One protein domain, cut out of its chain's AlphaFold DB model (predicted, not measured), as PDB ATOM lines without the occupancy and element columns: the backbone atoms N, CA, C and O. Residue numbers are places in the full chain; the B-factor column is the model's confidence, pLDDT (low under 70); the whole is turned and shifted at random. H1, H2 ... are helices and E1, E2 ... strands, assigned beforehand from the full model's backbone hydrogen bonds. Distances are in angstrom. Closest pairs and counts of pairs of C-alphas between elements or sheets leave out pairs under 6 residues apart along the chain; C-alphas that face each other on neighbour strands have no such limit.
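AT A GLANCE: This is residues 791 to 894 of the 894 residues of the protein "Predicted protein" of Naegleria gruberi (UniProt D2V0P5). Three crossed helices, H3, H4 and H5, touch one another in a cluster, with H5 running nearest the middle of the domain. Beside the cluster sit H1 and the small H2, with the hairpin E1 and E2 next to H1, while the short strand E3 pairs with the first printed residues. The printed part has 104 residues, mostly helix by class, in the order E1 E2 H1 H2 H3 H4 H5 E3; E1 and E2 form an antiparallel sheet. It is compact and rounded, with a radius of gyration of the C-alphas of 12.7 A and spans of 34 by 31 by 21 A.

HOW THE PARTS SIT: E1, residues 796 to 799, and E2, residues 802 to 805, are a hairpin, with N 797 and O 804 2.8 A apart, within hydrogen-bond range. H1, residues 814 to 822, touches H2, residues 832 to 836; their closest C-alphas, of Leu 822 and Glu 832, are 6.7 A apart. H3, residues 842 to 854, touches H4, residues 859 to 868, with residues 848 to 853 alone, at a steep tilt of 51 degrees, opposite ways; the closest C-alphas, of Ala 851 and Ala 866, are 5.3 A apart. H5, residues 876 to 889, touches H3 with residues 883 to 887 alone, about perpendicular at 73 degrees; the closest C-alphas, of Ile 848 and Val 883, are 6.8 A apart. H5 touches H4 too, the C-alphas of Phe 867 and Asn 880 being closest at 6.3 A. Residues 791 to 792 pair antiparallel with residues 891 to 892 of E3, residues 891 to 893, which pairs with no named strand. In H1, H2, H3, H4 and H5 every O i to N i+4 pair is within hydrogen-bond range.

IN THESE COORDINATES: E1 begins at C-alpha 796 (211.902, 325.882, 252.927). H1 measures 12.4 A, H3 18.3 A, H4 14.4 A and H5 20.0 A from first to last C-alpha. E3 ends at C-alpha 893 (215.129, 336.233, 266.008).

THE WHOLE: The C-alphas farthest apart, of Glu 833 and Lys 894, are 37.2 A apart. The printed part has no cut and no long link. Residues 836 to 837 and 894 are under 70 in pLDDT.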
ATOM      1  N   GLN A 791     213.781 338.982 262.029       86.69
ATOM      2  CA  GLN A 791     214.079 338.926 260.600       86.69
ATOM      3  C   GLN A 791     213.216 337.863 259.918       86.69
ATOM      4  O   GLN A 791     212.615 337.010 260.572       86.69
ATOM      5  N   ARG A 792     213.152 337.917 258.585       90.69
ATOM      6  CA  ARG A 792     212.509 336.872 257.780       90.69
ATOM      7  C   ARG A 792     213.216 335.541 258.026       90.69
ATOM      8  O   ARG A 792     214.439 335.479 257.903       90.69
ATOM      9  N   ALA A 793     212.454 334.498 258.343       85.56
ATOM     10  CA  ALA A 793     212.997 333.153 258.448       85.56
ATOM     11  C   ALA A 793     213.529 332.708 257.080       85.56
ATOM     12  O   ALA A 793     212.885 332.911 256.046       85.56
ATOM     13  N   CYS A 794     214.708 332.094 257.075       84.31
ATOM     14  CA  CYS A 794     215.300 331.520 255.871       84.31
ATOM     15  C   CYS A 794     214.988 330.017 255.775       84.31
ATOM     16  O   CYS A 794     214.822 329.335 256.785       84.31
ATOM     17  N   GLY A 795     214.927 329.485 254.553       86.44
ATOM     18  CA  GLY A 795     214.730 328.055 254.292       86.44
ATOM     19  C   GLY A 795     213.371 327.710 253.683       86.44
ATOM     20  O   GLY A 795     212.590 328.585 253.313       86.44
ATOM     21  N   MET A 796     213.109 326.407 253.564       89.12
ATOM     22  CA  MET A 796     211.902 325.882 252.927       89.12
ATOM     23  C   MET A 796     210.879 325.459 253.978       89.12
ATOM     24  O   MET A 796     211.204 324.788 254.957       89.12
ATOM     25  N   LEU A 797     209.637 325.866 253.770       88.50
ATOM     26  CA  LEU A 797     208.462 325.322 254.423       88.50
ATOM     27  C   LEU A 797     207.913 324.228 253.510       88.50
ATOM     28  O   LEU A 797     207.561 324.497 252.364       88.50
ATOM     29  N   ILE A 798     207.903 322.999 254.002       87.81
ATOM     30  CA  ILE A 798     207.298 321.869 253.303       87.81
ATOM     31  C   ILE A 798     205.919 321.717 253.921       87.81
ATOM     32  O   ILE A 798     205.850 321.572 255.133       87.81
ATOM     33  N   ILE A 799     204.859 321.832 253.126       86.88
ATOM     34  CA  ILE A 799     203.488 321.514 253.542       86.88
ATOM     35  C   ILE A 799     202.921 320.616 252.454       86.88
ATOM     36  O   ILE A 799     202.789 321.041 251.301       86.88
ATOM     37  N   GLN A 800     202.615 319.370 252.819       82.19
ATOM     38  CA  GLN A 800     202.273 318.311 251.865       82.19
ATOM     39  C   GLN A 800     203.379 318.189 250.794       82.19
ATOM     40  O   GLN A 800     204.559 318.140 251.138       82.19
ATOM     41  N   ASP A 801     203.024 318.201 249.505       84.00
ATOM     42  CA  ASP A 801     203.975 318.132 248.385       84.00
ATOM     43  C   ASP A 801     204.514 319.509 247.943       84.00
ATOM     44  O   ASP A 801     205.265 319.612 246.969       84.00
ATOM     45  N   ASN A 802     204.144 320.597 248.631       86.56
ATOM     46  CA  ASN A 802     204.575 321.947 248.271       86.56
ATOM     47  C   ASN A 802     205.839 322.357 249.032       86.56
ATOM     48  O   ASN A 802     205.848 322.414 250.261       86.56
ATOM     49  N   LEU A 803     206.883 322.732 248.287       90.12
ATOM     50  CA  LEU A 803     208.066 323.409 248.821       90.12
ATOM     51  C   LEU A 803     207.906 324.926 248.673       90.12
ATOM     52  O   LEU A 803     207.936 325.459 247.563       90.12
ATOM     53  N   LEU A 804     207.777 325.626 249.796       91.38
ATOM     54  CA  LEU A 804     207.527 327.062 249.848       91.38
ATOM     55  C   LEU A 804     208.720 327.791 250.470       91.38
ATOM     56  O   LEU A 804     209.114 327.513 251.599       91.38
ATOM     57  N   ASP A 805     209.310 328.741 249.746       89.94
ATOM     58  CA  ASP A 805     210.403 329.567 250.272       89.94
ATOM     59  C   ASP A 805     209.859 330.544 251.326       89.94
ATOM     60  O   ASP A 805     209.084 331.452 250.998       89.94
ATOM     61  N   LYS A 806     210.282 330.368 252.585       90.44
ATOM     62  CA  LYS A 806     209.857 331.183 253.737       90.44
ATOM     63  C   LYS A 806     210.248 332.650 253.611       90.44
ATOM     64  O   LYS A 806     209.578 333.506 254.181       90.44
ATOM     65  N   SER A 807     211.306 332.952 252.860       87.69
ATOM     66  CA  SER A 807     211.808 334.319 252.706       87.69
ATOM     67  C   SER A 807     210.987 335.147 251.711       87.69
ATOM     68  O   SER A 807     211.024 336.383 251.761       87.69
ATOM     69  N   ARG A 808     210.222 334.484 250.826       90.00
ATOM     70  CA  ARG A 808     209.457 335.107 249.730       90.00
ATOM     71  C   ARG A 808     207.973 334.688 249.652       90.00
ATOM     72  O   ARG A 808     207.537 334.279 248.570       90.00
ATOM     73  N   PRO A 809     207.152 334.856 250.705       91.38
ATOM     74  CA  PRO A 809     205.718 334.544 250.663       91.38
ATOM     75  C   PRO A 809     204.941 335.183 249.515       91.38
ATOM     76  O   PRO A 809     204.057 334.552 248.947       91.38
ATOM     77  N   LYS A 810     205.311 336.390 249.069       92.00
ATOM     78  CA  LYS A 810     204.700 337.036 247.891       92.00
ATOM     79  C   LYS A 810     204.829 336.250 246.583       92.00
ATOM     80  O   LYS A 810     204.071 336.522 245.655       92.00
ATOM     81  N   SER A 811     205.771 335.311 246.495       92.38
ATOM     82  CA  SER A 811     205.935 334.437 245.328       92.38
ATOM     83  C   SER A 811     205.037 333.198 245.349       92.38
ATOM     84  O   SER A 811     204.944 332.518 244.330       92.38
ATOM     85  N   TRP A 812     204.369 332.909 246.470       93.25
ATOM     86  CA  TRP A 812     203.507 331.737 246.587       93.25
ATOM     87  C   TRP A 812     202.240 331.916 245.751       93.25
ATOM     88  O   TRP A 812     201.587 332.968 245.802       93.25
ATOM     89  N   SER A 813     201.889 330.887 244.980       90.62
ATOM     90  CA  SER A 813     200.674 330.893 244.168       90.62
ATOM     91  C   SER A 813     199.422 330.889 245.059       90.62
ATOM     92  O   SER A 813     199.481 330.453 246.212       90.62
ATOM     93  N   PRO A 814     198.262 331.353 244.562       89.38
ATOM     94  CA  PRO A 814     197.006 331.278 245.311       89.38
ATOM     95  C   PRO A 814     196.677 329.862 245.810       89.38
ATOM     96  O   PRO A 814     196.194 329.696 246.926       89.38
ATOM     97  N   GLU A 815     196.988 328.837 245.016       88.62
ATOM     98  CA  GLU A 815     196.793 327.427 245.359       88.62
ATOM     99  C   GLU A 815     197.718 327.000 246.504       88.62
ATOM    100  O   GLU A 815     197.277 326.335 247.437       88.62
ATOM    101  N   GLN A 816     198.977 327.442 246.482       91.00
ATOM    102  CA  GLN A 816     199.936 327.190 247.560       91.00
ATOM    103  C   GLN A 816     199.521 327.873 248.865       91.00
ATOM    104  O   GLN A 816     199.579 327.263 249.928       91.00
ATOM    105  N   VAL A 817     199.043 329.120 248.793       90.94
ATOM    106  CA  VAL A 817     198.503 329.832 249.961       90.94
ATOM    107  C   VAL A 817     197.267 329.114 250.499       90.94
ATOM    108  O   VAL A 817     197.131 328.969 251.709       90.94
ATOM    109  N   LYS A 818     196.393 328.598 249.628       89.12
ATOM    110  CA  LYS A 818     195.227 327.812 250.047       89.12
ATOM    111  C   LYS A 818     195.632 326.537 250.796       89.12
ATOM    112  O   LYS A 818     195.022 326.233 251.818       89.12
ATOM    113  N   VAL A 819     196.674 325.837 250.341       89.06
ATOM    114  CA  VAL A 819     197.236 324.670 251.050       89.06
ATOM    115  C   VAL A 819     197.772 325.069 252.429       89.06
ATOM    116  O   VAL A 819     197.448 324.414 253.415       89.06
ATOM    117  N   VAL A 820     198.509 326.182 252.525       91.50
ATOM    118  CA  VAL A 820     198.998 326.719 253.810       91.50
ATOM    119  C   VAL A 820     197.850 327.029 254.770       91.50
ATOM    120  O   VAL A 820     197.981 326.800 255.967       91.50
ATOM    121  N   LEU A 821     196.727 327.556 254.276       90.44
ATOM    122  CA  LEU A 821     195.585 327.903 255.123       90.44
ATOM    123  C   LEU A 821     194.844 326.673 255.668       90.44
ATOM    124  O   LEU A 821     194.395 326.716 256.808       90.44
ATOM    125  N   LEU A 822     194.724 325.606 254.873       89.75
ATOM    126  CA  LEU A 822     193.906 324.428 255.195       89.75
ATOM    127  C   LEU A 822     194.645 323.343 255.988       89.75
ATOM    128  O   LEU A 822     194.014 322.579 256.714       89.75
ATOM    129  N   ASP A 823     195.964 323.227 255.833       88.06
ATOM    130  CA  ASP A 823     196.713 322.139 256.463       88.06
ATOM    131  C   ASP A 823     196.754 322.293 257.995       88.06
ATOM    132  O   ASP A 823     197.207 323.315 258.511       88.06
ATOM    133  N   ALA A 824     196.260 321.287 258.722       80.75
ATOM    134  CA  ALA A 824     196.083 321.340 260.175       80.75
ATOM    135  C   ALA A 824     197.358 321.030 260.976       80.75
ATOM    136  O   ALA A 824     197.446 321.395 262.149       80.75
ATOM    137  N   GLU A 825     198.331 320.345 260.371       78.06
ATOM    138  CA  GLU A 825     199.547 319.915 261.066       78.06
ATOM    139  C   GLU A 825     200.692 320.913 260.889       78.06
ATOM    140  O   GLU A 825     201.435 321.186 261.833       78.06
ATOM    141  N   GLN A 826     200.852 321.448 259.678       78.44
ATOM    142  CA  GLN A 826     201.988 322.290 259.292       78.44
ATOM    143  C   GLN A 826     201.553 323.672 258.774       78.44
ATOM    144  O   GLN A 826     202.362 324.605 258.735       78.44
ATOM    145  N   GLY A 827     200.276 323.828 258.413       86.19
ATOM    146  CA  GLY A 827     199.650 325.086 258.007       86.19
ATOM    147  C   GLY A 827     198.930 325.825 259.141       86.19
ATOM    148  O   GLY A 827     199.231 325.658 260.323       86.19
ATOM    149  N   VAL A 828     198.006 326.712 258.764       89.69
ATOM    150  CA  VAL A 828     197.191 327.532 259.679       89.69
ATOM    151  C   VAL A 828     196.072 326.706 260.325       89.69
ATOM    152  O   VAL A 828     195.665 327.025 261.441       89.69
ATOM    153  N   GLY A 829     195.604 325.648 259.653       87.75
ATOM    154  CA  GLY A 829     194.564 324.746 260.149       87.75
ATOM    155  C   GLY A 829     193.154 325.330 260.152       87.75
ATOM    156  O   GLY A 829     192.376 325.021 261.052       87.75
ATOM    157  N   LEU A 830     192.830 326.189 259.182       88.12
ATOM    158  CA  LEU A 830     191.459 326.659 258.970       88.12
ATOM    159  C   LEU A 830     190.624 325.556 258.322       88.12
ATOM    160  O   LEU A 830     191.121 324.812 257.473       88.12
ATOM    161  N   ASP A 831     189.344 325.483 258.675       84.19
ATOM    162  CA  ASP A 831     188.425 324.595 257.973       84.19
ATOM    163  C   ASP A 831     188.120 325.104 256.545       84.19
ATOM    164  O   ASP A 831     188.445 326.234 256.149       84.19
ATOM    165  N   GLU A 832     187.538 324.237 255.711       78.75
ATOM    166  CA  GLU A 832     187.259 324.587 254.316       78.75
ATOM    167  C   GLU A 832     186.255 325.740 254.181       78.75
ATOM    168  O   GLU A 832     186.374 326.530 253.242       78.75
ATOM    169  N   GLU A 833     185.303 325.876 255.106       78.12
ATOM    170  CA  GLU A 833     184.280 326.929 255.073       78.12
ATOM    171  C   GLU A 833     184.871 328.311 255.404       78.12
ATOM    172  O   GLU A 833     184.570 329.307 254.728       78.12
ATOM    173  N   GLU A 834     185.765 328.380 256.394       77.69
ATOM    174  CA  GLU A 834     186.520 329.577 256.764       77.69
ATOM    175  C   GLU A 834     187.487 329.985 255.648       77.69
ATOM    176  O   GLU A 834     187.591 331.172 255.327       77.69
ATOM    177  N   SER A 835     188.147 329.017 255.005       76.19
ATOM    178  CA  SER A 835     189.109 329.245 253.918       76.19
ATOM    179  C   SER A 835     188.458 329.708 252.609       76.19
ATOM    180  O   SER A 835     188.976 330.607 251.941       76.19
ATOM    181  N   GLN A 836     187.293 329.161 252.244       69.19
ATOM    182  CA  GLN A 836     186.600 329.486 250.986       69.19
ATOM    183  C   GLN A 836     186.228 330.971 250.850       69.19
ATOM    184  O   GLN A 836     186.148 331.491 249.734       69.19
ATOM    185  N   ASN A 837     186.040 331.667 251.971       67.88
ATOM    186  CA  ASN A 837     185.659 333.077 251.999       67.88
ATOM    187  C   ASN A 837     186.857 334.045 252.081       67.88
ATOM    188  O   ASN A 837     186.663 335.265 252.044       67.88
ATOM    189  N   LEU A 838     188.092 333.535 252.170       78.88
ATOM    190  CA  LEU A 838     189.309 334.338 252.296       78.88
ATOM    191  C   LEU A 838     189.980 334.541 250.936       78.88
ATOM    192  O   LEU A 838     190.395 333.598 250.270       78.88
ATOM    193  N   LYS A 839     190.168 335.803 250.543       78.56
ATOM    194  CA  LYS A 839     190.958 336.177 249.356       78.56
ATOM    195  C   LYS A 839     192.398 336.530 249.727       78.56
ATOM    196  O   LYS A 839     192.915 337.553 249.288       78.56
ATOM    197  N   LEU A 840     193.034 335.696 250.545       84.56
ATOM    198  CA  LEU A 840     194.413 335.921 250.971       84.56
ATOM    199  C   LEU A 840     195.394 335.552 249.852       84.56
ATOM    200  O   LEU A 840     195.311 334.471 249.270       84.56
ATOM    201  N   LYS A 841     196.351 336.431 249.564       88.00
ATOM    202  CA  LYS A 841     197.462 336.180 248.639       88.00
ATOM    203  C   LYS A 841     198.781 336.170 249.397       88.00
ATOM    204  O   LYS A 841     198.908 336.743 250.475       88.00
ATOM    205  N   GLY A 842     199.820 335.616 248.775       87.75
ATOM    206  CA  GLY A 842     201.169 335.619 249.346       87.75
ATOM    207  C   GLY A 842     201.684 337.022 249.699       87.75
ATOM    208  O   GLY A 842     202.427 337.200 250.658       87.75
ATOM    209  N   ARG A 843     201.238 338.052 248.963       88.38
ATOM    210  CA  ARG A 843     201.556 339.460 249.253       88.38
ATOM    211  C   ARG A 843     200.997 339.934 250.595       88.38
ATOM    212  O   ARG A 843     201.620 340.771 251.236       88.38
ATOM    213  N   ASP A 844     199.851 339.411 251.011       89.06
ATOM    214  CA  ASP A 844     199.221 339.787 252.275       89.06
ATOM    215  C   ASP A 844     199.993 339.190 253.456       89.06
ATOM    216  O   ASP A 844     200.206 339.869 254.455       89.06
ATOM    217  N   LEU A 845     200.514 337.967 253.302       91.31
ATOM    218  CA  LEU A 845     201.457 337.369 254.255       91.31
ATOM    219  C   LEU A 845     202.761 338.179 254.346       91.31
ATOM    220  O   LEU A 845     203.270 338.403 255.441       91.31
ATOM    221  N   ASP A 846     203.263 338.672 253.212       89.75
ATOM    222  CA  ASP A 846     204.429 339.566 253.161       89.75
ATOM    223  C   ASP A 846     204.175 340.890 253.898       89.75
ATOM    224  O   ASP A 846     205.036 341.351 254.643       89.75
ATOM    225  N   ASN A 847     202.979 341.468 253.760       89.19
ATOM    226  CA  ASN A 847     202.602 342.682 254.488       89.19
ATOM    227  C   ASN A 847     202.531 342.436 256.007       89.19
ATOM    228  O   ASN A 847     202.938 343.296 256.788       89.19
ATOM    229  N   ILE A 848     202.047 341.262 256.436       92.06
ATOM    230  CA  ILE A 848     202.054 340.858 257.853       92.06
ATOM    231  C   ILE A 848     203.495 340.743 258.360       92.06
ATOM    232  O   ILE A 848     203.808 341.258 259.431       92.06
ATOM    233  N   ILE A 849     204.380 340.107 257.591       92.81
ATOM    234  CA  ILE A 849     205.811 339.989 257.905       92.81
ATOM    235  C   ILE A 849     206.451 341.363 258.067       92.81
ATOM    236  O   ILE A 849     207.115 341.610 259.074       92.81
ATOM    237  N   ASP A 850     206.227 342.267 257.115       89.81
ATOM    238  CA  ASP A 850     206.799 343.609 257.159       89.81
ATOM    239  C   ASP A 850     206.290 344.377 258.387       89.81
ATOM    240  O   ASP A 850     207.093 344.989 259.086       89.81
ATOM    241  N   ALA A 851     205.003 344.248 258.730       87.88
ATOM    242  CA  ALA A 851     204.424 344.855 259.929       87.88
ATOM    243  C   ALA A 851     204.952 344.259 261.249       87.88
ATOM    244  O   ALA A 851     205.041 344.973 262.252       87.88
ATOM    245  N   LEU A 852     205.297 342.966 261.272       88.75
ATOM    246  CA  LEU A 852     205.890 342.283 262.431       88.75
ATOM    247  C   LEU A 852     207.378 342.630 262.616       88.75
ATOM    248  O   LEU A 852     207.864 342.713 263.750       88.75
ATOM    249  N   ILE A 853     208.105 342.837 261.516       89.56
ATOM    250  CA  ILE A 853     209.518 343.237 261.525       89.56
ATOM    251  C   ILE A 853     209.657 344.724 261.859       89.56
ATOM    252  O   ILE A 853     210.488 345.077 262.693       89.56
ATOM    253  N   SER A 854     208.838 345.589 261.250       83.69
ATOM    254  CA  SER A 854     208.957 347.047 261.378       83.69
ATOM    255  C   SER A 854     208.574 347.577 262.758       83.69
ATOM    256  O   SER A 854     208.963 348.688 263.112       83.69
ATOM    257  N   PHE A 855     207.778 346.825 263.519       82.62
ATOM    258  CA  PHE A 855     207.281 347.253 264.820       82.62
ATOM    259  C   PHE A 855     208.215 346.819 265.948       82.62
ATOM    260  O   PHE A 855     208.431 345.624 266.143       82.62
ATOM    261  N   ASN A 856     208.746 347.760 266.727       76.38
ATOM    262  CA  ASN A 856     209.550 347.445 267.909       76.38
ATOM    263  C   ASN A 856     208.635 347.157 269.105       76.38
ATOM    264  O   ASN A 856     207.863 348.011 269.523       76.38
ATOM    265  N   GLY A 857     208.723 345.944 269.649       75.06
ATOM    266  CA  GLY A 857     207.904 345.479 270.765       75.06
ATOM    267  C   GLY A 857     208.172 344.009 271.075       75.06
ATOM    268  O   GLY A 857     208.876 343.328 270.319       75.06
ATOM    269  N   ASP A 858     207.620 343.517 272.181       80.00
ATOM    270  CA  ASP A 858     207.639 342.089 272.490       80.00
ATOM    271  C   ASP A 858     206.767 341.279 271.503       80.00
ATOM    272  O   ASP A 858     206.141 341.821 270.585       80.00
ATOM    273  N   LYS A 859     206.756 339.950 271.656       82.56
ATOM    274  CA  LYS A 859     206.027 339.038 270.760       82.56
ATOM    275  C   LYS A 859     204.552 339.426 270.607       82.56
ATOM    276  O   LYS A 859     204.044 339.458 269.487       82.56
ATOM    277  N   GLU A 860     203.868 339.698 271.711       86.38
ATOM    278  CA  GLU A 860     202.423 339.934 271.711       86.38
ATOM    279  C   GLU A 860     202.079 341.344 271.216       86.38
ATOM    280  O   GLU A 860     201.103 341.511 270.481       86.38
ATOM    281  N   ALA A 861     202.924 342.338 271.499       80.25
ATOM    282  CA  ALA A 861     202.796 343.680 270.941       80.25
ATOM    283  C   ALA A 861     203.003 343.684 269.416       80.25
ATOM    284  O   ALA A 861     202.212 344.285 268.686       80.25
ATOM    285  N   LYS A 862     204.000 342.943 268.907       85.69
ATOM    286  CA  LYS A 862     204.208 342.750 267.459       85.69
ATOM    287  C   LYS A 862     202.994 342.091 266.804       85.69
ATOM    288  O   LYS A 862     202.484 342.610 265.811       85.69
ATOM    289  N   ILE A 863     202.496 340.989 267.373       86.31
ATOM    290  CA  ILE A 863     201.299 340.288 266.876       86.31
ATOM    291  C   ILE A 863     200.086 341.225 266.865       86.31
ATOM    292  O   ILE A 863     199.374 341.275 265.865       86.31
ATOM    293  N   SER A 864     199.886 342.016 267.920       85.62
ATOM    294  CA  SER A 864     198.783 342.979 268.016       85.62
ATOM    295  C   SER A 864     198.886 344.095 266.968       85.62
ATOM    296  O   SER A 864     197.891 344.432 266.326       85.62
ATOM    297  N   HIS A 865     200.089 344.619 266.716       84.69
ATOM    298  CA  HIS A 865     200.324 345.616 265.669       84.69
ATOM    299  C   HIS A 865     200.045 345.061 264.265       84.69
ATOM    300  O   HIS A 865     199.357 345.696 263.463       84.69
ATOM    301  N   ALA A 866     200.535 343.857 263.960       86.38
ATOM    302  CA  ALA A 866     200.264 343.208 262.680       86.38
ATOM    303  C   ALA A 866     198.781 342.839 262.522       86.38
ATOM    304  O   ALA A 866     198.221 342.937 261.431       86.38
ATOM    305  N   PHE A 867     198.113 342.494 263.624       85.62
ATOM    306  CA  PHE A 867     196.673 342.272 263.666       85.62
ATOM    307  C   PHE A 867     195.861 343.548 263.402       85.62
ATOM    308  O   PHE A 867     194.767 343.467 262.843       85.62
ATOM    309  N   ALA A 868     196.381 344.730 263.737       79.31
ATOM    310  CA  ALA A 868     195.732 346.007 263.447       79.31
ATOM    311  C   ALA A 868     195.842 346.429 261.967       79.31
ATOM    312  O   ALA A 868     195.073 347.276 261.516       79.31
ATOM    313  N   GLN A 869     196.741 345.818 261.182       78.12
ATOM    314  CA  GLN A 869     196.905 346.159 259.767       78.12
ATOM    315  C   GLN A 869     195.653 345.812 258.949       78.12
ATOM    316  O   GLN A 869     195.015 344.782 259.202       78.12
ATOM    317  N   PRO A 870     195.273 346.636 257.957       72.88
ATOM    318  CA  PRO A 870     194.115 346.370 257.115       72.88
ATOM    319  C   PRO A 870     194.380 345.142 256.234       72.88
ATOM    320  O   PRO A 870     195.055 345.216 255.213       72.88
ATOM    321  N   LEU A 871     193.832 343.999 256.644       76.62
ATOM    322  CA  LEU A 871     193.710 342.793 255.828       76.62
ATOM    323  C   LEU A 871     192.233 342.618 255.497       76.62
ATOM    324  O   LEU A 871     191.388 342.818 256.372       76.62
ATOM    325  N   GLU A 872     191.917 342.200 254.272       75.12
ATOM    326  CA  GLU A 872     190.547 341.926 253.805       75.12
ATOM    327  C   GLU A 872     189.959 340.633 254.422       75.12
ATOM    328  O   GLU A 872     189.309 339.830 253.756       75.12
ATOM    329  N   ILE A 873     190.191 340.414 255.718       80.50
ATOM    330  CA  ILE A 873     189.729 339.268 256.498       80.50
ATOM    331  C   ILE A 873     188.704 339.776 257.507       80.50
ATOM    332  O   ILE A 873     189.048 340.477 258.458       80.50
ATOM    333  N   LYS A 874     187.431 339.423 257.303       74.38
ATOM    334  CA  LYS A 874     186.322 339.884 258.157       74.38
ATOM    335  C   LYS A 874     186.333 339.247 259.550       74.38
ATOM    336  O   LYS A 874     185.940 339.893 260.516       74.38
ATOM    337  N   SER A 875     186.759 337.987 259.653       82.19
ATOM    338  CA  SER A 875     186.810 337.272 260.930       82.19
ATOM    339  C   SER A 875     188.075 337.636 261.706       82.19
ATOM    340  O   SER A 875     189.194 337.314 261.301       82.19
ATOM    341  N   LEU A 876     187.890 338.291 262.854       82.75
ATOM    342  CA  LEU A 876     188.973 338.643 263.774       82.75
ATOM    343  C   LEU A 876     189.681 337.397 264.329       82.75
ATOM    344  O   LEU A 876     190.898 337.408 264.487       82.75
ATOM    345  N   ALA A 877     188.951 336.305 264.577       82.81
ATOM    346  CA  ALA A 877     189.542 335.054 265.050       82.81
ATOM    347  C   ALA A 877     190.503 334.464 264.005       82.81
ATOM    348  O   ALA A 877     191.674 334.231 264.300       82.81
ATOM    349  N   VAL A 878     190.042 334.344 262.757       84.62
ATOM    350  CA  VAL A 878     190.828 333.819 261.629       84.62
ATOM    351  C   VAL A 878     192.066 334.677 261.365       84.62
ATOM    352  O   VAL A 878     193.175 334.164 261.217       84.62
ATOM    353  N   LYS A 879     191.909 336.005 261.377       87.75
ATOM    354  CA  LYS A 879     193.023 336.944 261.200       87.75
ATOM    355  C   LYS A 879     194.103 336.763 262.275       87.75
ATOM    356  O   LYS A 879     195.287 336.790 261.954       87.75
ATOM    357  N   ASN A 880     193.717 336.547 263.534       87.38
ATOM    358  CA  ASN A 880     194.656 336.349 264.643       87.38
ATOM    359  C   ASN A 880     195.441 335.039 264.480       87.38
ATOM    360  O   ASN A 880     196.660 335.028 264.651       87.38
ATOM    361  N   ILE A 881     194.767 333.955 264.086       89.75
ATOM    362  CA  ILE A 881     195.406 332.652 263.847       89.75
ATOM    363  C   ILE A 881     196.439 332.766 262.713       89.75
ATOM    364  O   ILE A 881     197.582 332.344 262.888       89.75
ATOM    365  N   ILE A 882     196.093 333.432 261.604       90.50
ATOM    366  CA  ILE A 882     197.017 333.665 260.479       90.50
ATOM    367  C   ILE A 882     198.238 334.485 260.919       90.50
ATOM    368  O   ILE A 882     199.371 334.090 260.650       90.50
ATOM    369  N   VAL A 883     198.043 335.604 261.630       91.88
ATOM    370  CA  VAL A 883     199.154 336.466 262.085       91.88
ATOM    371  C   VAL A 883     200.093 335.715 263.035       91.88
ATOM    372  O   VAL A 883     201.316 335.815 262.909       91.88
ATOM    373  N   ARG A 884     199.548 334.915 263.958       93.31
ATOM    374  CA  ARG A 884     200.347 334.088 264.875       93.31
ATOM    375  C   ARG A 884     201.109 332.989 264.149       93.31
ATOM    376  O   ARG A 884     202.266 332.732 264.485       93.31
ATOM    377  N   TRP A 885     200.490 332.365 263.153       94.38
ATOM    378  CA  TRP A 885     201.157 331.362 262.335       94.38
ATOM    379  C   TRP A 885     202.325 331.973 261.547       94.38
ATOM    380  O   TRP A 885     203.427 331.424 261.588       94.38
ATOM    381  N   VAL A 886     202.131 333.147 260.928       93.94
ATOM    382  CA  VAL A 886     203.197 333.896 260.235       93.94
ATOM    383  C   VAL A 886     204.347 334.218 261.187       93.94
ATOM    384  O   VAL A 886     205.505 333.980 260.847       93.94
ATOM    385  N   PHE A 887     204.037 334.694 262.397       92.94
ATOM    386  CA  PHE A 887     205.050 335.009 263.403       92.94
ATOM    387  C   PHE A 887     205.904 333.797 263.787       92.94
ATOM    388  O   PHE A 887     207.117 333.916 263.915       92.94
ATOM    389  N   ASN A 888     205.283 332.633 263.989       91.50
ATOM    390  CA  ASN A 888     205.998 331.447 264.456       91.50
ATOM    391  C   ASN A 888     206.768 330.724 263.334       91.50
ATOM    392  O   ASN A 888     207.756 330.057 263.627       91.50
ATOM    393  N   ASN A 889     206.319 330.822 262.075       91.81
ATOM    394  CA  ASN A 889     206.837 329.984 260.987       91.81
ATOM    395  C   ASN A 889     207.656 330.731 259.929       91.81
ATOM    396  O   ASN A 889     208.504 330.107 259.281       91.81
ATOM    397  N   LEU A 890     207.411 332.035 259.740       91.81
ATOM    398  CA  LEU A 890     208.034 332.851 258.687       91.81
ATOM    399  C   LEU A 890     208.987 333.924 259.227       91.81
ATOM    400  O   LEU A 890     209.578 334.673 258.449       91.81
ATOM    401  N   LEU A 891     209.166 333.993 260.546       90.94
ATOM    402  CA  LEU A 891     210.039 334.952 261.217       90.94
ATOM    403  C   LEU A 891     210.955 334.240 262.213       90.94
ATOM    404  O   LEU A 891     210.591 333.224 262.799       90.94
ATOM    405  N   GLU A 892     212.149 334.786 262.410       86.62
ATOM    406  CA  GLU A 892     213.131 334.300 263.378       86.62
ATOM    407  C   GLU A 892     213.823 335.474 264.080       86.62
ATOM    408  O   GLU A 892     213.860 336.594 263.569       86.62
ATOM    409  N   TYR A 893     214.368 335.229 265.269       81.81
ATOM    410  CA  TYR A 893     215.129 336.233 266.008       81.81
ATOM    411  C   TYR A 893     216.603 336.187 265.605       81.81
ATOM    412  O   TYR A 893     217.232 335.134 265.729       81.81
ATOM    413  N   LYS A 894     217.140 337.329 265.170       65.88
ATOM    414  CA  LYS A 894     218.552 337.533 264.840       65.88
ATOM    415  C   LYS A 894     219.337 338.072 266.023       65.88
ATOM    416  O   LYS A 894     218.880 339.094 266.588       65.88
TER     417      LYS A 894